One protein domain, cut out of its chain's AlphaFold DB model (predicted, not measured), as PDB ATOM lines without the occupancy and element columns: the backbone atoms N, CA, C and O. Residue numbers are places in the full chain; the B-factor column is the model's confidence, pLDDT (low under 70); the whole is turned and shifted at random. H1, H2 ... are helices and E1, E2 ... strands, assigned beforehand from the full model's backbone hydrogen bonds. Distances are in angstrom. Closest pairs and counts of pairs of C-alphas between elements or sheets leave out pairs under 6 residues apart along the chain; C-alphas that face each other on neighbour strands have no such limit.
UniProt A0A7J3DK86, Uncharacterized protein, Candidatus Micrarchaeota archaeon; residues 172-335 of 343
ATOM      1  N   PHE A 172      12.901  37.010 -35.965       95.81
ATOM      2  CA  PHE A 172      13.543  35.761 -36.366       95.81
ATOM      3  C   PHE A 172      13.676  35.677 -37.889       95.81
ATOM      4  O   PHE A 172      12.840  36.192 -38.635       95.81
ATOM      5  N   VAL A 173      14.687  34.952 -38.381       93.62
ATOM      6  CA  VAL A 173      14.731  34.598 -39.806       93.62
ATOM      7  C   VAL A 173      13.506  33.737 -40.120       93.62
ATOM      8  O   VAL A 173      13.372  32.629 -39.598       93.62
ATOM      9  N   GLY A 174      12.611  34.248 -40.967       93.19
ATOM     10  CA  GLY A 174      11.329  33.604 -41.270       93.19
ATOM     11  C   GLY A 174      10.105  34.237 -40.601       93.19
ATOM     12  O   GLY A 174       9.000  33.754 -40.813       93.19
ATOM     13  N   GLN A 175      10.265  35.290 -39.799       94.19
ATOM     14  CA  GLN A 175       9.158  35.998 -39.147       94.19
ATOM     15  C   GLN A 175       8.636  37.141 -40.035       94.19
ATOM     16  O   GLN A 175       8.977  38.301 -39.821       94.19
ATOM     17  N   ALA A 176       7.869  36.802 -41.073       93.75
ATOM     18  CA  ALA A 176       7.135  37.753 -41.916       93.75
ATOM     19  C   ALA A 176       6.025  37.036 -42.706       93.75
ATOM     20  O   ALA A 176       6.109  35.826 -42.912       93.75
ATOM     21  N   ASP A 177       5.035  37.788 -43.191       92.69
ATOM     22  CA  ASP A 177       3.855  37.251 -43.892       92.69
ATOM     23  C   ASP A 177       4.128  36.807 -45.339       92.69
ATOM     24  O   ASP A 177       3.327  36.097 -45.951       92.69
ATOM     25  N   ASP A 178       5.260  37.224 -45.909       94.38
ATOM     26  CA  ASP A 178       5.630  36.939 -47.288       94.38
ATOM     27  C   ASP A 178       7.131  36.662 -47.461       94.38
ATOM     28  O   ASP A 178       7.962  36.841 -46.566       94.38
ATOM     29  N   GLU A 179       7.504  36.189 -48.650       94.56
ATOM     30  CA  GLU A 179       8.890  35.833 -48.940       94.56
ATOM     31  C   GLU A 179       9.846  37.029 -48.983       94.56
ATOM     32  O   GLU A 179      11.042  36.861 -48.738       94.56
ATOM     33  N   GLU A 180       9.362  38.217 -49.354       92.81
ATOM     34  CA  GLU A 180      10.192  39.418 -49.415       92.81
ATOM     35  C   GLU A 180      10.580  39.855 -48.006       92.81
ATOM     36  O   GLU A 180      11.770  40.032 -47.740       92.81
ATOM     37  N   GLY A 181       9.616  39.897 -47.085       91.75
ATOM     38  CA  GLY A 181       9.840  40.114 -45.664       91.75
ATOM     39  C   GLY A 181      10.790  39.074 -45.073       91.75
ATOM     40  O   GLY A 181      11.759  39.430 -44.402       91.75
ATOM     41  N   ILE A 182      10.620  37.787 -45.395       93.56
ATOM     42  CA  ILE A 182      11.534  36.731 -44.922       93.56
ATOM     43  C   ILE A 182      12.963  36.958 -45.434       93.56
ATOM     44  O   ILE A 182      13.925  36.857 -44.667       93.56
ATOM     45  N   ARG A 183      13.140  37.317 -46.709       91.50
ATOM     46  CA  ARG A 183      14.468  37.650 -47.253       91.50
ATOM     47  C   ARG A 183      15.041  38.915 -46.613       91.50
ATOM     48  O   ARG A 183      16.238  38.956 -46.327       91.50
ATOM     49  N   PHE A 184      14.202  39.909 -46.347       89.56
ATOM     50  CA  PHE A 184      14.591  41.155 -45.698       89.56
ATOM     51  C   PHE A 184      15.062  40.934 -44.254       89.56
ATOM     52  O   PHE A 184      16.126  41.438 -43.886       89.56
ATOM     53  N   THR A 185      14.357  40.124 -43.450       91.38
ATOM     54  CA  THR A 185      14.794  39.792 -42.076       91.38
ATOM     55  C   THR A 185      16.193  39.165 -42.074       91.38
ATOM     56  O   THR A 185      17.056  39.579 -41.295       91.38
ATOM     57  N   ARG A 186      16.477  38.257 -43.020       91.25
ATOM     58  CA  ARG A 186      17.808  37.656 -43.195       91.25
ATOM     59  C   ARG A 186      18.878  38.676 -43.595       91.25
ATOM     60  O   ARG A 186      19.955  38.689 -43.006       91.25
ATOM     61  N   GLN A 187      18.593  39.559 -44.551       89.69
ATOM     62  CA  GLN A 187      19.526  40.629 -44.935       89.69
ATOM     63  C   GLN A 187      19.822  41.575 -43.764       89.69
ATOM     64  O   GLN A 187      20.964  41.988 -43.554       89.69
ATOM     65  N   ARG A 188      18.814  41.894 -42.950       87.94
ATOM     66  CA  ARG A 188      18.984  42.741 -41.768       87.94
ATOM     67  C   ARG A 188      19.913  42.091 -40.734       87.94
ATOM     68  O   ARG A 188      20.778  42.767 -40.180       87.94
ATOM     69  N   HIS A 189      19.818  40.776 -40.546       92.19
ATOM     70  CA  HIS A 189      20.748  40.007 -39.708       92.19
ATOM     71  C   HIS A 189      22.203  40.087 -40.202       92.19
ATOM     72  O   HIS A 189      23.124  40.195 -39.389       92.19
ATOM     73  N   GLU A 190      22.441  40.125 -41.517       88.88
ATOM     74  CA  GLU A 190      23.787  40.346 -42.071       88.88
ATOM     75  C   GLU A 190      24.332  41.738 -41.726       88.88
ATOM     76  O   GLU A 190      25.512  41.882 -41.396       88.88
ATOM     77  N   VAL A 191      23.478  42.766 -41.749       86.38
ATOM     78  CA  VAL A 191      23.848  44.122 -41.309       86.38
ATOM     79  C   VAL A 191      24.202  44.129 -39.821       86.38
ATOM     80  O   VAL A 191      25.212  44.723 -39.436       86.38
ATOM     81  N   PHE A 192      23.439  43.420 -38.984       89.31
ATOM     82  CA  PHE A 192      23.741  43.276 -37.557       89.31
ATOM     83  C   PHE A 192      25.078  42.571 -37.306       89.31
ATOM     84  O   PHE A 192      25.871  43.018 -36.475       89.31
ATOM     85  N   ALA A 193      25.402  41.548 -38.093       89.00
ATOM     86  CA  ALA A 193      26.709  40.908 -38.021       89.00
ATOM     87  C   ALA A 193      27.855  41.869 -38.394       89.00
ATOM     88  O   ALA A 193      28.912  41.848 -37.762       89.00
ATOM     89  N   LYS A 194      27.658  42.750 -39.391       85.50
ATOM     90  CA  LYS A 194      28.662  43.756 -39.798       85.50
ATOM     91  C   LYS A 194      28.966  44.770 -38.691       85.50
ATOM     92  O   LYS A 194      30.098  45.239 -38.609       85.50
ATOM     93  N   ILE A 195      27.996  45.082 -37.829       83.62
ATOM     94  CA  ILE A 195      28.207  45.951 -36.657       83.62
ATOM     95  C   ILE A 195      28.686  45.182 -35.415       83.62
ATOM     96  O   ILE A 195      28.890  45.790 -34.364       83.62
ATOM     97  N   GLY A 196      28.895  43.867 -35.523       87.75
ATOM     98  CA  GLY A 196      29.403  43.037 -34.434       87.75
ATOM     99  C   GLY A 196      28.350  42.617 -33.409       87.75
ATOM    100  O   GLY A 196      28.708  42.259 -32.289       87.75
ATOM    101  N   ALA A 197      27.066  42.692 -33.759       91.88
ATOM    102  CA  ALA A 197      26.002  42.149 -32.931       91.88
ATOM    103  C   ALA A 197      25.864  40.638 -33.164       91.88
ATOM    104  O   ALA A 197      25.971  40.153 -34.294       91.88
ATOM    105  N   MET A 198      25.616  39.907 -32.084       94.44
ATOM    106  CA  MET A 198      25.375  38.466 -32.077       94.44
ATOM    107  C   MET A 198      24.048  38.188 -31.385       94.44
ATOM    108  O   MET A 198      23.670  38.918 -30.473       94.44
ATOM    109  N   ALA A 199      23.358  37.131 -31.784       96.31
ATOM    110  CA  ALA A 199      22.168  36.693 -31.073       96.31
ATOM    111  C   ALA A 199      22.549  35.992 -29.770       96.31
ATOM    112  O   ALA A 199      23.498  35.207 -29.732       96.31
ATOM    113  N   VAL A 200      21.803  36.269 -28.708       97.62
ATOM    114  CA  VAL A 200      21.910  35.562 -27.434       97.62
ATOM    115  C   VAL A 200      20.997  34.343 -27.507       97.62
ATOM    116  O   VAL A 200      19.793  34.495 -27.692       97.62
ATOM    117  N   MET A 201      21.554  33.144 -27.352       97.88
ATOM    118  CA  MET A 201      20.809  31.884 -27.391       97.88
ATOM    119  C   MET A 201      21.049  31.088 -26.111       97.88
ATOM    120  O   MET A 201      22.179  30.980 -25.638       97.88
ATOM    121  N   ILE A 202      19.992  30.504 -25.556       98.25
ATOM    122  CA  ILE A 202      20.085  29.536 -24.462       98.25
ATOM    123  C   ILE A 202      20.200  28.145 -25.080       98.25
ATOM    124  O   ILE A 202      19.317  27.749 -25.832       98.25
ATOM    125  N   GLU A 203      21.254  27.399 -24.752       97.81
ATOM    126  CA  GLU A 203      21.360  25.981 -25.106       97.81
ATOM    127  C   GLU A 203      20.817  25.120 -23.957       97.81
ATOM    128  O   GLU A 203      21.174  25.326 -22.791       97.81
ATOM    129  N   LEU A 204      19.954  24.159 -24.288       96.62
ATOM    130  CA  LEU A 204      19.414  23.163 -23.362       96.62
ATOM    131  C   LEU A 204      20.299  21.904 -23.304       96.62
ATOM    132  O   LEU A 204      21.220  21.721 -24.100       96.62
ATOM    133  N   GLU A 205      20.012  21.004 -22.362       96.00
ATOM    134  CA  GLU A 205      20.758  19.742 -22.197       96.00
ATOM    135  C   GLU A 205      20.709  18.829 -23.430       96.00
ATOM    136  O   GLU A 205      21.694  18.163 -23.751       96.00
ATOM    137  N   ASP A 206      19.594  18.839 -24.163       94.12
ATOM    138  CA  ASP A 206      19.412  18.076 -25.404       94.12
ATOM    139  C   ASP A 206      20.070  18.729 -26.637       94.12
ATOM    140  O   ASP A 206      19.986  18.191 -27.742       94.12
ATOM    141  N   GLY A 207      20.744  19.871 -26.457       94.38
ATOM    142  CA  GLY A 207      21.413  20.626 -27.516       94.38
ATOM    143  C   GLY A 207      20.495  21.541 -28.327       94.38
ATOM    144  O   GLY A 207      20.982  22.225 -29.228       94.38
ATOM    145  N   THR A 208      19.195  21.590 -28.028       94.44
ATOM    146  CA  THR A 208      18.277  22.546 -28.663       94.44
ATOM    147  C   THR A 208      18.494  23.961 -28.132       94.44
ATOM    148  O   THR A 208      19.069  24.168 -27.058       94.44
ATOM    149  N   TRP A 209      18.057  24.954 -28.910       95.69
ATOM    150  CA  TRP A 209      18.239  26.367 -28.591       95.69
ATOM    151  C   TRP A 209      16.913  27.070 -28.330       95.69
ATOM    152  O   TRP A 209      15.931  26.859 -29.039       95.69
ATOM    153  N   LEU A 210      16.918  27.968 -27.346       95.62
ATOM    154  CA  LEU A 210      15.814  28.866 -27.027       95.62
ATOM    155  C   LEU A 210      16.258  30.326 -27.112       95.62
ATOM    156  O   LEU A 210      17.392  30.677 -26.774       95.62
ATOM    157  N   ASN A 211      15.326  31.193 -27.493       95.44
ATOM    158  CA  ASN A 211      15.491  32.631 -27.320       95.44
ATOM    159  C   ASN A 211      15.322  33.014 -25.834       95.44
ATOM    160  O   ASN A 211      14.417  32.475 -25.188       95.44
ATOM    161  N   PRO A 212      16.145  33.920 -25.274       96.56
ATOM    162  CA  PRO A 212      16.126  34.227 -23.842       96.56
ATOM    163  C   PRO A 212      15.006  35.172 -23.400       96.56
ATOM    164  O   PRO A 212      14.691  35.183 -22.213       96.56
ATOM    165  N   ILE A 213      14.439  35.969 -24.310       96.00
ATOM    166  CA  ILE A 213      13.465  37.016 -23.973       96.00
ATOM    167  C   ILE A 213      12.098  36.757 -24.596       96.00
ATOM    168  O   ILE A 213      11.975  36.037 -25.589       96.00
ATOM    169  N   ILE A 214      11.099  37.398 -24.004       94.62
ATOM    170  CA  ILE A 214       9.750  37.573 -24.524       94.62
ATOM    171  C   ILE A 214       9.335  39.011 -24.217       94.62
ATOM    172  O   ILE A 214       9.507  39.468 -23.087       94.62
ATOM    173  N   GLN A 215       8.827  39.729 -25.213       92.94
ATOM    174  CA  GLN A 215       8.254  41.052 -25.010       92.94
ATOM    175  C   GLN A 215       6.895  40.894 -24.313       92.94
ATOM    176  O   GLN A 215       6.064  40.108 -24.794       92.94
ATOM    177  N   PRO A 216       6.633  41.623 -23.211       91.38
ATOM    178  CA  PRO A 216       5.306  41.674 -22.611       91.38
ATOM    179  C   PRO A 216       4.239  42.141 -23.610       91.38
ATOM    180  O   PRO A 216       4.527  42.766 -24.634       91.38
ATOM    181  N   ARG A 217       2.979  41.846 -23.294       87.75
ATOM    182  CA  ARG A 217       1.828  42.353 -24.043       87.75
ATOM    183  C   ARG A 217       1.831  43.892 -24.026       87.75
ATOM    184  O   ARG A 217       2.012  44.482 -22.966       87.75
ATOM    185  N   LEU A 218       1.615  44.534 -25.178       80.19
ATOM    186  CA  LEU A 218       1.591  46.004 -25.288       80.19
ATOM    187  C   LEU A 218       0.265  46.619 -24.807       80.19
ATOM    188  O   LEU A 218       0.233  47.725 -24.281       80.19
ATOM    189  N   SER A 219      -0.842  45.908 -25.006       77.69
ATOM    190  CA  SER A 219      -2.198  46.310 -24.610       77.69
ATOM    191  C   SER A 219      -3.107  45.089 -24.474       77.69
ATOM    192  O   SER A 219      -2.804  44.049 -25.054       77.69
ATOM    193  N   ALA A 220      -4.244  45.206 -23.780       78.38
ATOM    194  CA  ALA A 220      -5.156  44.088 -23.496       78.38
ATOM    195  C   ALA A 220      -5.530  43.231 -24.727       78.38
ATOM    196  O   ALA A 220      -5.666  42.014 -24.601       78.38
ATOM    197  N   ASP A 221      -5.616  43.841 -25.910       79.25
ATOM    198  CA  ASP A 221      -6.017  43.182 -27.161       79.25
ATOM    199  C   ASP A 221      -4.844  42.593 -27.966       79.25
ATOM    200  O   ASP A 221      -5.045  41.934 -28.987       79.25
ATOM    201  N   THR A 222      -3.607  42.808 -27.517       81.88
ATOM    202  CA  THR A 222      -2.400  42.251 -28.146       81.88
ATOM    203  C   THR A 222      -1.947  40.978 -27.436       81.88
ATOM    204  O   THR A 222      -2.516  40.560 -26.430       81.88
ATOM    205  N   ASN A 223      -0.908  40.334 -27.960       84.88
ATOM    206  CA  ASN A 223      -0.279  39.188 -27.321       84.88
ATOM    207  C   ASN A 223       1.197  39.488 -27.038       84.88
ATOM    208  O   ASN A 223       1.776  40.326 -27.730       84.88
ATOM    209  N   PRO A 224       1.828  38.770 -26.095       87.75
ATOM    210  CA  PRO A 224       3.279  38.740 -25.993       87.75
ATOM    211  C   PRO A 224       3.922  38.343 -27.324       87.75
ATOM    212  O   PRO A 224       3.392  37.495 -28.063       87.75
ATOM    213  N   ILE A 225       5.070  38.952 -27.609       90.81
ATOM    214  CA  ILE A 225       5.816  38.741 -28.849       90.81
ATOM    215  C   ILE A 225       7.210  38.229 -28.503       90.81
ATOM    216  O   ILE A 225       7.955  38.814 -27.726       90.81
ATOM    217  N   MET A 226       7.578  37.115 -29.109       93.88
ATOM    218  CA  MET A 226       8.941  36.628 -29.159       93.88
ATOM    219  C   MET A 226       9.670  37.343 -30.295       93.88
ATOM    220  O   MET A 226       9.221  37.316 -31.446       93.88
ATOM    221  N   LEU A 227      10.817  37.923 -29.961       94.25
ATOM    222  CA  LEU A 227      11.810  38.473 -30.879       94.25
ATOM    223  C   LEU A 227      13.187  37.949 -30.481       94.25
ATOM    224  O   LEU A 227      13.420  37.612 -29.320       94.25
ATOM    225  N   HIS A 228      14.125  37.900 -31.421       95.94
ATOM    226  CA  HIS A 228      15.511  37.617 -31.097       95.94
ATOM    227  C   HIS A 228      16.137  38.718 -30.251       95.94
ATOM    228  O   HIS A 228      16.184  39.880 -30.654       95.94
ATOM    229  N   MET A 229      16.755  38.310 -29.144       97.19
ATOM    230  CA  MET A 229      17.674  39.170 -28.411       97.19
ATOM    231  C   MET A 229      19.031  39.201 -29.112       97.19
ATOM    232  O   MET A 229      19.755  38.204 -29.133       97.19
ATOM    233  N   PHE A 230      19.420  40.358 -29.635       96.81
ATOM    234  CA  PHE A 230      20.779  40.594 -30.103       96.81
ATOM    235  C   PHE A 230      21.565  41.383 -29.065       96.81
ATOM    236  O   PHE A 230      21.036  42.251 -28.374       96.81
ATOM    237  N   PHE A 231      22.858  41.095 -28.977       95.38
ATOM    238  CA  PHE A 231      23.795  41.743 -28.081       95.38
ATOM    239  C   PHE A 231      25.094  42.079 -28.812       95.38
ATOM    240  O   PHE A 231      25.728  41.235 -29.448       95.38
ATOM    241  N   ARG A 232      25.508  43.339 -28.692       92.94
ATOM    242  CA  ARG A 232      26.818  43.842 -29.090       92.94
ATOM    243  C   ARG A 232      27.609  44.178 -27.819       92.94
ATOM    244  O   ARG A 232      27.305  45.187 -27.179       92.94
ATOM    245  N   PRO A 233      28.608  43.364 -27.447       90.38
ATOM    246  CA  PRO A 233      29.515  43.663 -26.342       90.38
ATOM    247  C   PRO A 233      30.173  45.038 -26.502       90.38
ATOM    248  O   PRO A 233      30.419  45.481 -27.624       90.38
ATOM    249  N   PHE A 234      30.473  45.707 -25.386       86.44
ATOM    250  CA  PHE A 234      31.157  47.003 -25.420       86.44
ATOM    251  C   PHE A 234      32.621  46.894 -25.883       86.44
ATOM    252  O   PHE A 234      33.136  47.825 -26.501       86.44
ATOM    253  N   SER A 235      33.296  45.770 -25.609       75.06
ATOM    254  CA  SER A 235      34.690  45.573 -26.015       75.06
ATOM    255  C   SER A 235      34.848  45.561 -27.542       75.06
ATOM    256  O   SER A 235      34.015  45.018 -28.265       75.06
ATOM    257  N   GLU A 236      35.945  46.150 -28.037       53.75
ATOM    258  CA  GLU A 236      36.249  46.248 -29.479       53.75
ATOM    259  C   GLU A 236      36.413  44.878 -30.158       53.75
ATOM    260  O   GLU A 236      36.276  44.758 -31.376       53.75
ATOM    261  N   GLU A 237      36.615  43.822 -29.370       52.91
ATOM    262  CA  GLU A 237      36.561  42.432 -29.812       52.91
ATOM    263  C   GLU A 237      35.107  41.964 -29.959       52.91
ATOM    264  O   GLU A 237      34.625  41.049 -29.277       52.91
ATOM    265  N   ALA A 238      34.398  42.582 -30.905       56.25
ATOM    266  CA  ALA A 238      33.236  41.972 -31.524       56.25
ATOM    267  C   ALA A 238      33.712  40.736 -32.304       56.25
ATOM    268  O   ALA A 238      33.965  40.778 -33.510       56.25
ATOM    269  N   SER A 239      33.918  39.638 -31.578       56.66
ATOM    270  CA  SER A 239      34.241  38.346 -32.165       56.66
ATOM    271  C   SER A 239      33.121  37.956 -33.121       56.66
ATOM    272  O   SER A 239      31.951  37.958 -32.750       56.66
ATOM    273  N   LYS A 240      33.485  37.595 -34.352       68.38
ATOM    274  CA  LYS A 240      32.569  36.981 -35.328       68.38
ATOM    275  C   LYS A 240      32.408  35.474 -35.102       68.38
ATOM    276  O   LYS A 240      31.787  34.791 -35.910       68.38
ATOM    277  N   VAL A 241      33.028  34.953 -34.048       78.06
ATOM    278  CA  VAL A 241      33.017  33.541 -33.682       78.06
ATOM    279  C   VAL A 241      32.077  33.356 -32.506       78.06
ATOM    280  O   VAL A 241      32.092  34.156 -31.566       78.06
ATOM    281  N   GLU A 242      31.293  32.283 -32.583       83.88
ATOM    282  CA  GLU A 242      30.477  31.794 -31.478       83.88
ATOM    283  C   GLU A 242      31.297  31.700 -30.192       83.88
ATOM    284  O   GLU A 242      32.435  31.225 -30.198       83.88
ATOM    285  N   ARG A 243      30.706  32.146 -29.087       90.69
ATOM    286  CA  ARG A 243      31.326  32.047 -27.768       90.69
ATOM    287  C   ARG A 243      30.285  31.947 -26.673       90.69
ATOM    288  O   ARG A 243      29.164  32.424 -26.823       90.69
ATOM    289  N   GLU A 244      30.695  31.376 -25.555       94.12
ATOM    290  CA  GLU A 244      29.873  31.335 -24.355       94.12
ATOM    291  C   GLU A 244      29.798  32.721 -23.700       94.12
ATOM    292  O   GLU A 244      30.773  33.477 -23.675       94.12
ATOM    293  N   MET A 245      28.618  33.060 -23.195       94.50
ATOM    294  CA  MET A 245      28.355  34.237 -22.379       94.50
ATOM    295  C   MET A 245      28.081  33.783 -20.952       94.50
ATOM    296  O   MET A 245      27.404  32.777 -20.743       94.50
ATOM    297  N   ASP A 246      28.567  34.545 -19.970       95.62
ATOM    298  CA  ASP A 246      28.229  34.290 -18.573       95.62
ATOM    299  C   ASP A 246      26.703  34.239 -18.406       95.62
ATOM    300  O   ASP A 246      25.987  35.190 -18.741       95.62
ATOM    301  N   ARG A 247      26.207  33.094 -17.923       97.38
ATOM    302  CA  ARG A 247      24.769  32.816 -17.840       97.38
ATOM    303  C   ARG A 247      24.053  33.847 -16.980       97.38
ATOM    304  O   ARG A 247      22.947  34.262 -17.322       97.38
ATOM    305  N   GLU A 248      24.677  34.265 -15.884       97.56
ATOM    306  CA  GLU A 248      24.040  35.177 -14.945       97.56
ATOM    307  C   GLU A 248      24.047  36.620 -15.440       97.56
ATOM    308  O   GLU A 248      23.074  37.348 -15.247       97.56
ATOM    309  N   LEU A 249      25.083  37.016 -16.175       96.44
ATOM    310  CA  LEU A 249      25.095  38.255 -16.935       96.44
ATOM    311  C   LEU A 249      23.968  38.282 -17.973       96.44
ATOM    312  O   LEU A 249      23.207  39.247 -18.010       96.44
ATOM    313  N   ALA A 250      23.829  37.232 -18.787       97.75
ATOM    314  CA  ALA A 250      22.778  37.149 -19.800       97.75
ATOM    315  C   ALA A 250      21.375  37.222 -19.180       97.75
ATOM    316  O   ALA A 250      20.534  37.992 -19.646       97.75
ATOM    317  N   LYS A 251      21.153  36.495 -18.078       98.38
ATOM    318  CA  LYS A 251      19.905  36.546 -17.311       98.38
ATOM    319  C   LYS A 251      19.610  37.950 -16.795       98.38
ATOM    320  O   LYS A 251      18.492  38.428 -16.949       98.38
ATOM    321  N   ARG A 252      20.596  38.641 -16.217       98.12
ATOM    322  CA  ARG A 252      20.415  40.017 -15.724       98.12
ATOM    323  C   ARG A 252      20.078  41.001 -16.837       98.12
ATOM    324  O   ARG A 252      19.263  41.884 -16.611       98.12
ATOM    325  N   ILE A 253      20.660  40.849 -18.027       98.00
ATOM    326  CA  ILE A 253      20.304  41.692 -19.178       98.00
ATOM    327  C   ILE A 253      18.860  41.420 -19.610       98.00
ATOM    328  O   ILE A 253      18.101  42.369 -19.783       98.00
ATOM    329  N   ALA A 254      18.471  40.148 -19.740       97.94
ATOM    330  CA  ALA A 254      17.104  39.765 -20.090       97.94
ATOM    331  C   ALA A 254      16.078  40.281 -19.064       97.94
ATOM    332  O   ALA A 254      15.025  40.781 -19.438       97.94
ATOM    333  N   LEU A 255      16.396  40.223 -17.769       97.75
ATOM    334  CA  LEU A 255      15.527  40.765 -16.724       97.75
ATOM    335  C   LEU A 255      15.491  42.294 -16.726       97.75
ATOM    336  O   LEU A 255      14.416  42.851 -16.559       97.75
ATOM    337  N   ALA A 256      16.613  42.971 -16.971       96.69
ATOM    338  CA  ALA A 256      16.630  44.428 -17.086       96.69
ATOM    339  C   ALA A 256      15.788  44.927 -18.272       96.69
ATOM    340  O   ALA A 256      15.174  45.987 -18.170       96.69
ATOM    341  N   TYR A 257      15.729  44.146 -19.357       96.50
ATOM    342  CA  TYR A 257      14.806  44.360 -20.470       96.50
ATOM    343  C   TYR A 257      13.339  44.254 -20.020       96.50
ATOM    344  O   TYR A 257      12.567  45.162 -20.296       96.50
ATOM    345  N   ILE A 258      12.959  43.231 -19.245       96.12
ATOM    346  CA  ILE A 258      11.596  43.126 -18.688       96.12
ATOM    347  C   ILE A 258      11.290  44.269 -17.705       96.12
ATOM    348  O   ILE A 258      10.229  44.883 -17.783       96.12
ATOM    349  N   ASP A 259      12.236  44.614 -16.827       94.00
ATOM    350  CA  ASP A 259      12.102  45.739 -15.891       94.00
ATOM    351  C   ASP A 259      11.885  47.072 -16.618       94.00
ATOM    352  O   ASP A 259      11.293  47.991 -16.058       94.00
ATOM    353  N   ASN A 260      12.395  47.218 -17.844       92.06
ATOM    354  CA  ASN A 260      12.166  48.413 -18.646       92.06
ATOM    355  C   ASN A 260      10.678  48.577 -18.999       92.06
ATOM    356  O   ASN A 260      10.179  49.688 -18.881       92.06
ATOM    357  N   PHE A 261       9.950  47.502 -19.316       90.56
ATOM    358  CA  PHE A 261       8.497  47.577 -19.544       90.56
ATOM    359  C   PHE A 261       7.719  47.887 -18.267       90.56
ATOM    360  O   PHE A 261       6.791  48.689 -18.293       90.56
ATOM    361  N   GLU A 262       8.127  47.317 -17.128       90.69
ATOM    362  CA  GLU A 262       7.525  47.664 -15.831       90.69
ATOM    363  C   GLU A 262       7.644  49.168 -15.553       90.69
ATOM    364  O   GLU A 262       6.689  49.809 -15.121       90.69
ATOM    365  N   ARG A 263       8.811  49.752 -15.857       86.25
ATOM    366  CA  ARG A 263       9.066  51.195 -15.714       86.25
ATOM    367  C   ARG A 263       8.288  52.044 -16.713       86.25
ATOM    368  O   ARG A 263       7.931  53.166 -16.384       86.25
ATOM    369  N   GLU A 264       8.033  51.523 -17.908       84.50
ATOM    370  CA  GLU A 264       7.203  52.179 -18.925       84.50
ATOM    371  C   GLU A 264       5.702  52.139 -18.581       84.50
ATOM    372  O   GLU A 264       4.900  52.742 -19.286       84.50
ATOM    373  N   GLY A 265       5.309  51.480 -17.482       86.06
ATOM    374  CA  GLY A 265       3.927  51.468 -16.999       86.06
ATOM    375  C   GLY A 265       3.059  50.368 -17.609       86.06
ATOM    376  O   GLY A 265       1.834  50.469 -17.581       86.06
ATOM    377  N   PHE A 266       3.682  49.319 -18.151       88.38
ATOM    378  CA  PHE A 266       2.977  48.158 -18.689       88.38
ATOM    379  C   PHE A 266       2.196  47.415 -17.600       88.38
ATOM    380  O   PHE A 266       2.534  47.489 -16.414       88.38
ATOM    381  N   ASP A 267       1.158  46.669 -18.000       91.88
ATOM    382  CA  ASP A 267       0.346  45.908 -17.051       91.88
ATOM    383  C   ASP A 267       1.215  44.942 -16.241       91.88
ATOM    384  O   ASP A 267       2.003  44.153 -16.774       91.88
ATOM    385  N   LYS A 268       1.052  45.000 -14.919       94.75
ATOM    386  CA  LYS A 268       1.886  44.240 -13.996       94.75
ATOM    387  C   LYS A 268       1.779  42.730 -14.214       94.75
ATOM    388  O   LYS A 268       2.786  42.039 -14.073       94.75
ATOM    389  N   ASN A 269       0.598  42.207 -14.540       95.25
ATOM    390  CA  ASN A 269       0.429  40.769 -14.731       95.25
ATOM    391  C   ASN A 269       1.117  40.306 -16.016       95.25
ATOM    392  O   ASN A 269       1.784  39.273 -15.994       95.25
ATOM    393  N   ASP A 270       1.007  41.082 -17.099       94.31
ATOM    394  CA  ASP A 270       1.692  40.788 -18.363       94.31
ATOM    395  C   ASP A 270       3.225  40.828 -18.189       94.31
ATOM    396  O   ASP A 270       3.940  39.948 -18.679       94.31
ATOM    397  N   VAL A 271       3.743  41.805 -17.433       95.81
ATOM    398  CA  VAL A 271       5.171  41.892 -17.079       95.81
ATOM    399  C   VAL A 271       5.610  40.710 -16.211       95.81
ATOM    400  O   VAL A 271       6.648  40.103 -16.479       95.81
ATOM    401  N   ASP A 272       4.845  40.360 -15.174       96.81
ATOM    402  CA  ASP A 272       5.178  39.261 -14.262       96.81
ATOM    403  C   ASP A 272       5.124  37.893 -14.977       96.81
ATOM    404  O   ASP A 272       5.959  37.020 -14.707       96.81
ATOM    405  N   GLU A 273       4.204  37.703 -15.930       95.88
ATOM    406  CA  GLU A 273       4.149  36.511 -16.785       95.88
ATOM    407  C   GLU A 273       5.386  36.411 -17.687       95.88
ATOM    408  O   GLU A 273       6.067  35.380 -17.686       95.88
ATOM    409  N   ALA A 274       5.735  37.495 -18.388       96.38
ATOM    410  CA  ALA A 274       6.938  37.559 -19.213       96.38
ATOM    411  C   ALA A 274       8.206  37.292 -18.383       96.38
ATOM    412  O   ALA A 274       9.059  36.484 -18.760       96.38
ATOM    413  N   ARG A 275       8.303  37.899 -17.193       97.94
ATOM    414  CA  ARG A 275       9.398  37.684 -16.236       97.94
ATOM    415  C   ARG A 275       9.521  36.216 -15.839       97.94
ATOM    416  O   ARG A 275      10.628  35.676 -15.822       97.94
ATOM    417  N   LYS A 276       8.403  35.562 -15.518       98.00
ATOM    418  CA  LYS A 276       8.372  34.143 -15.147       98.00
ATOM    419  C   LYS A 276       8.849  33.253 -16.295       98.00
ATOM    420  O   LYS A 276       9.631  32.335 -16.052       98.00
ATOM    421  N   GLU A 277       8.421  33.535 -17.523       97.50
ATOM    422  CA  GLU A 277       8.852  32.797 -18.713       97.50
ATOM    423  C   GLU A 277      10.362  32.953 -18.955       97.50
ATOM    424  O   GLU A 277      11.064  31.953 -19.128       97.50
ATOM    425  N   VAL A 278      10.895  34.180 -18.871       97.44
ATOM    426  CA  VAL A 278      12.346  34.439 -18.956       97.44
ATOM    427  C   VAL A 278      13.104  33.638 -17.894       97.44
ATOM    428  O   VAL A 278      14.045  32.912 -18.219       97.44
ATOM    429  N   LEU A 279      12.688  33.708 -16.626       98.31
ATOM    430  CA  LEU A 279      13.335  32.963 -15.541       98.31
ATOM    431  C   LEU A 279      13.309  31.447 -15.787       98.31
ATOM    432  O   LEU A 279      14.354  30.802 -15.696       98.31
ATOM    433  N   GLY A 280      12.159  30.894 -16.182       97.69
ATOM    434  CA  GLY A 280      12.008  29.467 -16.479       97.69
ATOM    435  C   GLY A 280      12.835  28.992 -17.682       97.69
ATOM    436  O   GLY A 280      13.230  27.825 -17.755       97.69
ATOM    437  N   ARG A 281      13.152  29.874 -18.639       96.88
ATOM    438  CA  ARG A 281      14.114  29.585 -19.719       96.88
ATOM    439  C   ARG A 281      15.539  29.475 -19.183       96.88
ATOM    440  O   ARG A 281      16.221  28.501 -19.492       96.88
ATOM    441  N   PHE A 282      15.971  30.416 -18.342       98.12
ATOM    442  CA  PHE A 282      17.314  30.391 -17.747       98.12
ATOM    443  C   PHE A 282      17.514  29.256 -16.731       98.12
ATOM    444  O   PHE A 282      18.631  28.764 -16.597       98.12
ATOM    445  N   GLU A 283      16.464  28.799 -16.046       97.50
ATOM    446  CA  GLU A 283      16.526  27.627 -15.155       97.50
ATOM    447  C   GLU A 283      16.844  26.328 -15.903       97.50
ATOM    448  O   GLU A 283      17.541  25.463 -15.377       97.50
ATOM    449  N   ARG A 284      16.376  26.207 -17.151       95.69
ATOM    450  CA  ARG A 284      16.629  25.052 -18.027       95.69
ATOM    451  C   ARG A 284      17.945  25.160 -18.806       95.69
ATOM    452  O   ARG A 284      18.293  24.242 -19.545       95.69
ATOM    453  N   ALA A 285      18.659  26.279 -18.676       97.50
ATOM    454  CA  ALA A 285      19.843  26.566 -19.471       97.50
ATOM    455  C   ALA A 285      21.047  25.729 -19.021       97.50
ATOM    456  O   ALA A 285      21.562  25.912 -17.909       97.50
ATOM    457  N   LYS A 286      21.568  24.912 -19.939       97.75
ATOM    458  CA  LYS A 286      22.889  24.289 -19.813       97.75
ATOM    459  C   LYS A 286      23.980  25.354 -19.909       97.75
ATOM    460  O   LYS A 286      24.861  25.422 -19.057       97.75
ATOM    461  N   ARG A 287      23.898  26.214 -20.930       98.12
ATOM    462  CA  ARG A 287      24.788  27.368 -21.146       98.12
ATOM    463  C   ARG A 287      24.114  28.439 -22.002       98.12
ATOM    464  O   ARG A 287      23.053  28.204 -22.579       98.12
ATOM    465  N   VAL A 288      24.737  29.612 -22.086       98.19
ATOM    466  CA  VAL A 288      24.271  30.728 -22.921       98.19
ATOM    467  C   VAL A 288      25.339  31.069 -23.945       98.19
ATOM    468  O   VAL A 288      26.512  31.200 -23.608       98.19
ATOM    469  N   LEU A 289      24.937  31.212 -25.200       96.94
ATOM    470  CA  LEU A 289      25.825  31.404 -26.333       96.94
ATOM    471  C   LEU A 289      25.546  32.744 -27.014       96.94
ATOM    472  O   LEU A 289      24.399  33.168 -27.145       96.94
ATOM    473  N   LEU A 290      26.607  33.384 -27.491       95.56
ATOM    474  CA  LEU A 290      26.543  34.447 -28.484       95.56
ATOM    475  C   LEU A 290      26.778  33.816 -29.854       95.56
ATOM    476  O   LEU A 290      27.881  33.349 -30.138       95.56
ATOM    477  N   ILE A 291      25.737  33.788 -30.683       94.75
ATOM    478  CA  ILE A 291      25.734  33.136 -31.992       94.75
ATOM    479  C   ILE A 291      25.807  34.197 -33.100       94.75
ATOM    480  O   ILE A 291      24.999  35.132 -33.116       94.75
ATOM    481  N   PRO A 292      26.744  34.073 -34.058       92.81
ATOM    482  CA  PRO A 292      26.753  34.916 -35.246       92.81
ATOM    483  C   PRO A 292      25.443  34.764 -36.037       92.81
ATOM    484  O   PRO A 292      25.006  33.628 -36.241       92.81
ATOM    485  N   PRO A 293      24.843  35.850 -36.555       92.69
ATOM    486  CA  PRO A 293      23.528  35.783 -37.199       92.69
ATOM    487  C   PRO A 293      23.444  34.804 -38.379       92.69
ATOM    488  O   PRO A 293      22.411  34.191 -38.612       92.69
ATOM    489  N   GLN A 294      24.553  34.575 -39.090       89.62
ATOM    490  CA  GLN A 294      24.629  33.623 -40.208       89.62
ATOM    491  C   GLN A 294      24.456  32.156 -39.793       89.62
ATOM    492  O   GLN A 294      24.256  31.303 -40.652       89.62
ATOM    493  N   ARG A 295      24.604  31.850 -38.499       91.19
ATOM    494  CA  ARG A 295      24.486  30.498 -37.937       91.19
ATOM    495  C   ARG A 295      23.184  30.295 -37.170       91.19
ATOM    496  O   ARG A 295      23.020  29.251 -36.544       91.19
ATOM    497  N   LEU A 296      22.296  31.286 -37.180       92.50
ATOM    498  CA  LEU A 296      21.025  31.165 -36.494       92.50
ATOM    499  C   LEU A 296      20.092  30.203 -37.231       92.50
ATOM    500  O   LEU A 296      19.994  30.275 -38.459       92.50
ATOM    501  N   PRO A 297      19.390  29.328 -36.493       93.25
ATOM    502  CA  PRO A 297      18.258  28.598 -37.037       93.25
ATOM    503  C   PRO A 297      17.145  29.565 -37.453       93.25
ATOM    504  O   PRO A 297      17.015  30.680 -36.940       93.25
ATOM    505  N   THR A 298      16.310  29.108 -38.372       95.69
ATOM    506  CA  THR A 298      15.057  29.780 -38.725       95.69
ATOM    507  C   THR A 298      14.062  29.751 -37.561       95.69
ATOM    508  O   THR A 298      14.154  28.920 -36.652       95.69
ATOM    509  N   ILE A 299      13.039  30.607 -37.623       96.38
ATOM    510  CA  ILE A 299      11.933  30.607 -36.654       96.38
ATOM    511  C   ILE A 299      11.246  29.233 -36.565       96.38
ATOM    512  O   ILE A 299      10.869  28.794 -35.481       96.38
ATOM    513  N   ILE A 300      11.143  28.518 -37.692       97.06
ATOM    514  CA  ILE A 300      10.529  27.188 -37.789       97.06
ATOM    515  C   ILE A 300      11.342  26.151 -37.014       97.06
ATOM    516  O   ILE A 300      10.783  25.295 -36.332       97.06
ATOM    517  N   GLU A 301      12.668  26.205 -37.123       95.94
ATOM    518  CA  GLU A 301      13.560  25.287 -36.416       95.94
ATOM    519  C   GLU A 301      13.529  25.529 -34.906       95.94
ATOM    520  O   GLU A 301      13.445  24.562 -34.152       95.94
ATOM    521  N   LEU A 302      13.508  26.793 -34.470       96.06
ATOM    522  CA  LEU A 302      13.388  27.153 -33.053       96.06
ATOM    523  C   LEU A 302      12.032  26.758 -32.458       96.06
ATOM    524  O   LEU A 302      11.967  26.234 -31.347       96.06
ATOM    525  N   ALA A 303      10.943  26.965 -33.199       96.69
ATOM    526  CA  ALA A 303       9.591  26.678 -32.727       96.69
ATOM    527  C   ALA A 303       9.356  25.193 -32.420       96.69
ATOM    528  O   ALA A 303       8.541  24.868 -31.559       96.69
ATOM    529  N   LYS A 304      10.099  24.277 -33.057       94.88
ATOM    530  CA  LYS A 304      10.019  22.832 -32.766       94.88
ATOM    531  C   LYS A 304      10.365  22.500 -31.310       94.88
ATOM    532  O   LYS A 304       9.843  21.519 -30.785       94.88
ATOM    533  N   SER A 305      11.220  23.300 -30.674       92.12
ATOM    534  CA  SER A 305      11.621  23.157 -29.266       92.12
ATOM    535  C   SER A 305      11.020  24.220 -28.341       92.12
ATOM    536  O   SER A 305      11.190  24.135 -27.125       92.12
ATOM    537  N   ASP A 306      10.304  25.208 -28.884       95.31
ATOM    538  CA  ASP A 306       9.743  26.332 -28.132       95.31
ATOM    539  C   ASP A 306       8.221  26.451 -28.350       95.31
ATOM    540  O   ASP A 306       7.773  27.078 -29.316       95.31
ATOM    541  N   PRO A 307       7.397  25.887 -27.443       94.19
ATOM    542  CA  PRO A 307       5.941  25.938 -27.555       94.19
ATOM    543  C   PRO A 307       5.359  27.355 -27.564       94.19
ATOM    544  O   PRO A 307       4.263  27.554 -28.085       94.19
ATOM    545  N   VAL A 308       6.053  28.336 -26.978       94.25
ATOM    546  CA  VAL A 308       5.601  29.734 -26.978       94.25
ATOM    547  C   VAL A 308       5.762  30.320 -28.377       94.25
ATOM    548  O   VAL A 308       4.819  30.894 -28.920       94.25
ATOM    549  N   LEU A 309       6.917  30.083 -29.003       95.56
ATOM    550  CA  LEU A 309       7.182  30.513 -30.374       95.56
ATOM    551  C   LEU A 309       6.287  29.787 -31.391       95.56
ATOM    552  O   LEU A 309       5.787  30.415 -32.320       95.56
ATOM    553  N   MET A 310       6.028  28.489 -31.191       96.06
ATOM    554  CA  MET A 310       5.077  27.721 -32.006       96.06
ATOM    555  C   MET A 310       3.685  28.366 -32.000       96.06
ATOM    556  O   MET A 310       3.130  28.642 -33.061       96.06
ATOM    557  N   LYS A 311       3.148  28.668 -30.810       95.12
ATOM    558  CA  LYS A 311       1.838  29.325 -30.669       95.12
ATOM    559  C   LYS A 311       1.800  30.692 -31.345       95.12
ATOM    560  O   LYS A 311       0.787  31.042 -31.939       95.12
ATOM    561  N   GLN A 312       2.886  31.459 -31.252       94.88
ATOM    562  CA  GLN A 312       3.001  32.737 -31.946       94.88
ATOM    563  C   GLN A 312       2.922  32.566 -33.466       94.88
ATOM    564  O   GLN A 312       2.158  33.280 -34.104       94.88
ATOM    565  N   ILE A 313       3.641  31.595 -34.039       95.75
ATOM    566  CA  ILE A 313       3.573  31.328 -35.484       95.75
ATOM    567  C   ILE A 313       2.151  30.959 -35.902       95.75
ATOM    568  O   ILE A 313       1.648  31.496 -36.883       95.75
ATOM    569  N   GLU A 314       1.509  30.060 -35.154       96.06
ATOM    570  CA  GLU A 314       0.158  29.596 -35.478       96.06
ATOM    571  C   GLU A 314      -0.883  30.717 -35.445       96.06
ATOM    572  O   GLU A 314      -1.813  30.748 -36.254       96.06
ATOM    573  N   ARG A 315      -0.706  31.644 -34.504       94.06
ATOM    574  CA  ARG A 315      -1.542  32.827 -34.328       94.06
ATOM    575  C   ARG A 315      -1.328  33.853 -35.440       94.06
ATOM    576  O   ARG A 315      -2.310  34.326 -36.000       94.06
ATOM    577  N   ASP A 316      -0.073  34.194 -35.731       92.38
ATOM    578  CA  ASP A 316       0.263  35.336 -36.590       92.38
ATOM    579  C   ASP A 316       0.246  34.965 -38.081       92.38
ATOM    580  O   ASP A 316      -0.198  35.755 -38.905       92.38
ATOM    581  N   TYR A 317       0.655  33.741 -38.428       93.69
ATOM    582  CA  TYR A 317       0.859  33.308 -39.821       93.69
ATOM    583  C   TYR A 317      -0.083  32.173 -40.255       93.69
ATOM    584  O   TYR A 317       0.025  31.636 -41.363       93.69
ATOM    585  N   GLY A 318      -1.018  31.771 -39.389       93.25
ATOM    586  CA  GLY A 318      -1.873  30.608 -39.610       93.25
ATOM    587  C   GLY A 318      -1.106  29.297 -39.431       93.25
ATOM    588  O   GLY A 318      -0.188  29.204 -38.633       93.25
ATOM    589  N   SER A 319      -1.466  28.226 -40.145       95.69
ATOM    590  CA  SER A 319      -0.906  26.894 -39.848       95.69
ATOM    591  C   SER A 319       0.632  26.850 -39.914       95.69
ATOM    592  O   SER A 319       1.215  27.254 -40.927       95.69
ATOM    593  N   PHE A 320       1.265  26.224 -38.917       95.56
ATOM    594  CA  PHE A 320       2.718  26.023 -38.871       95.56
ATOM    595  C   PHE A 320       3.285  25.357 -40.139       95.56
ATOM    596  O   PHE A 320       4.356  25.725 -40.621       95.56
ATOM    597  N   GLU A 321       2.550  24.410 -40.732       96.69
ATOM    598  CA  GLU A 321       2.959  23.736 -41.972       96.69
ATOM    599  C   GLU A 321       2.995  24.692 -43.177       96.69
ATOM    600  O   GLU A 321       3.947  24.671 -43.961       96.69
ATOM    601  N   SER A 322       1.979  25.548 -43.333       96.00
ATOM    602  CA  SER A 322       1.948  26.532 -44.424       96.00
ATOM    603  C   SER A 322       3.071  27.555 -44.276       96.00
ATOM    604  O   SER A 322       3.747  27.852 -45.262       96.00
ATOM    605  N   HIS A 323       3.329  28.018 -43.048       97.31
ATOM    606  CA  HIS A 323       4.432  28.940 -42.775       97.31
ATOM    607  C   HIS A 323       5.801  28.298 -43.026       97.31
ATOM    608  O   HIS A 323       6.677  28.901 -43.639       97.31
ATOM    609  N   THR A 324       5.967  27.022 -42.662       97.19
ATOM    610  CA  THR A 324       7.181  26.247 -42.976       97.19
ATOM    611  C   THR A 324       7.470  26.245 -44.478       97.19
ATOM    612  O   THR A 324       8.581  26.575 -44.892       97.19
ATOM    613  N   LYS A 325       6.460  25.959 -45.313       96.56
ATOM    614  CA  LYS A 325       6.606  25.963 -46.780       96.56
ATOM    615  C   LYS A 325       6.962  27.347 -47.326       96.56
ATOM    616  O   LYS A 325       7.731  27.442 -48.283       96.56
ATOM    617  N   LEU A 326       6.408  28.411 -46.740       95.81
ATOM    618  CA  LEU A 326       6.730  29.790 -47.108       95.81
ATOM    619  C   LEU A 326       8.205  30.110 -46.815       95.81
ATOM    620  O   LEU A 326       8.913  30.569 -47.713       95.81
ATOM    621  N   VAL A 327       8.679  29.808 -45.603       95.38
ATOM    622  CA  VAL A 327      10.077  30.022 -45.191       95.38
ATOM    623  C   VAL A 327      11.044  29.214 -46.055       95.38
ATOM    624  O   VAL A 327      12.026  29.762 -46.558       95.38
ATOM    625  N   GLU A 328      10.753  27.935 -46.301       94.56
ATOM    626  CA  GLU A 328      11.571  27.087 -47.173       94.56
ATOM    627  C   GLU A 328      11.670  27.659 -48.590       94.56
ATOM    628  O   GLU A 328      12.767  27.751 -49.143       94.56
ATOM    629  N   ARG A 329      10.546  28.088 -49.178       94.69
ATOM    630  CA  ARG A 329      10.520  28.675 -50.523       94.69
ATOM    631  C   ARG A 329      11.315  29.979 -50.585       94.69
ATOM    632  O   ARG A 329      12.153  30.121 -51.471       94.69
ATOM    633  N   ALA A 330      11.125  30.869 -49.610       93.88
ATOM    634  CA  ALA A 330      11.820  32.153 -49.537       93.88
ATOM    635  C   ALA A 330      13.352  32.005 -49.445       93.88
ATOM    636  O   ALA A 330      14.088  32.821 -50.005       93.88
ATOM    637  N   LEU A 331      13.837  30.971 -48.744       90.00
ATOM    638  CA  LEU A 331      15.266  30.766 -48.475       90.00
ATOM    639  C   LEU A 331      15.968  29.828 -49.474       90.00
ATOM    640  O   LEU A 331      17.194  29.889 -49.591       90.00
ATOM    641  N   LYS A 332      15.229  28.998 -50.224       85.12
ATOM    642  CA  LYS A 332      15.778  28.051 -51.218       85.12
ATOM    643  C   LYS A 332      16.455  28.732 -52.415       85.12
ATOM    644  O   LYS A 332      17.326  28.132 -53.040       85.12
ATOM    645  N   GLU A 333      16.096  29.975 -52.727       63.00
ATOM    646  CA  GLU A 333      16.600  30.705 -53.903       63.00
ATOM    647  C   GLU A 333      17.936  31.446 -53.674       63.00
ATOM    648  O   GLU A 333      18.509  32.012 -54.605       63.00
ATOM    649  N   GLN A 334      18.500  31.420 -52.462       56.16
ATOM    650  CA  GLN A 334      19.704  32.193 -52.117       56.16
ATOM    651  C   GLN A 334      21.030  31.455 -52.369       56.16
ATOM    652  O   GLN A 334      21.888  31.341 -51.496       56.16
ATOM    653  N   GLY A 335      21.216  31.027 -53.621       43.97
ATOM    654  CA  GLY A 335      22.525  31.068 -54.287       43.97
ATOM    655  C   GLY A 335      22.780  32.403 -55.013       43.97
ATOM    656  O   GLY A 335      23.827  32.573 -55.630       43.97
TER     657      GLY A 335
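What this domain is: This is residues 172 to 335 of the 343 residues of an uncharacterized protein of Candidatus Micrarchaeota archaeon (UniProt A0A7J3DK86). The domain is shaped like a U, with a small, strongly twisted four-stranded sheet at its closed end and two groups of helices as its arms: the helical hairpin H2 and H3 in one arm, with H2 running across one face of the sheet, and a looser cluster of H1, H4, H5 and H6 in the other, of which H1 grazes the sheet with residues 189 to 193. The long link of residues 204 to 227 loops out between the two groups. The printed part has 164 residues, with six named helices and four named strands in the order H1 E1 E2 E3 H2 H3 E4 H4 H5 H6, and its class is mixed, helices and strands. The sheet's order is E2 E1 E4 E3, antiparallel throughout. The whole is compact, with a radius of gyration of the C-alphas of 15.9 A and spans of 43 by 43 by 31 A.

Where its parts are: In the sheet, E2 is residues 228 to 233, 16.0 A long, E1 is 198 to 203, 14.9 A, E4 is 287 to 291, 12.3 A, and E3 is 243 to 245. H2, residues 247 to 263, measures 24.3 A, and H3, 268 to 283, measures 22.2 A. H1, residues 179 to 194, measures 23.2 A and begins at C-alpha 179 (8.890, 35.833, -48.940). H4 is residues 299 to 303 and H5 is 307 to 316, 14.2 A. H6, residues 320 to 332, is 18.1 A long and ends at C-alpha 332 (15.778, 28.051, -51.218).

How they stand to each other: Inner strands E1 and E4 are antiparallel at 152 degrees, with N 201 and O 289 at 2.9 A, within hydrogen-bond range. Edge strand E2 forms a hairpin with E1, with N 200 and O 229 at 2.8 A, and edge strand E3 pairs with E4, with N 245 and O 288 at 2.8 A. H2 is on one face of the sheet, making two layers, a sheet with a helix on one face; its height over the sheet is 11.3 A, and it runs across the strands, at 67 degrees to E1 on the local plane. H3 touches H2 at a shallow tilt of 5 degrees, opposite ways, closest at the C-alphas of Glu 262 and Val 271, 6.4 A; it only just grazes the sheet, with residues 281 to 282. H1 only grazes the sheet, with residues 189 to 193. With residues 179 to 183 alone, H1 touches H6 at a steep tilt of 62 degrees, the closest C-alphas being Glu 179 and Ala 330, 4.7 A. H4 and H6 only just touch, with 3 pairs of C-alphas within 8 A, the closest those of Ile 300 and Thr 324, 6.2 A. H5 touches H4 only at the corner, C-alphas of Ala 303 and Met 310 at 4.7 A, and H6 only at the corner, those of Glu 314 and Phe 320 at 5.6 A. H2 and H3 are apart from H1, H4, H5 and H6. Each O i to N i+4 pair is within hydrogen-bond range in H1, H3, H4, H5 and H6, and 12 of 13 are in H2.

The domain as a whole: The farthest C-alphas, of Lys 268 and Gly 335, are 47.1 A apart. The printed part has no cut. The link from E1 to E2 is long, 24 residues. Mean pLDDT of the printed part is 91.5, and residues 236 to 240 and 333 to 335 are under 70.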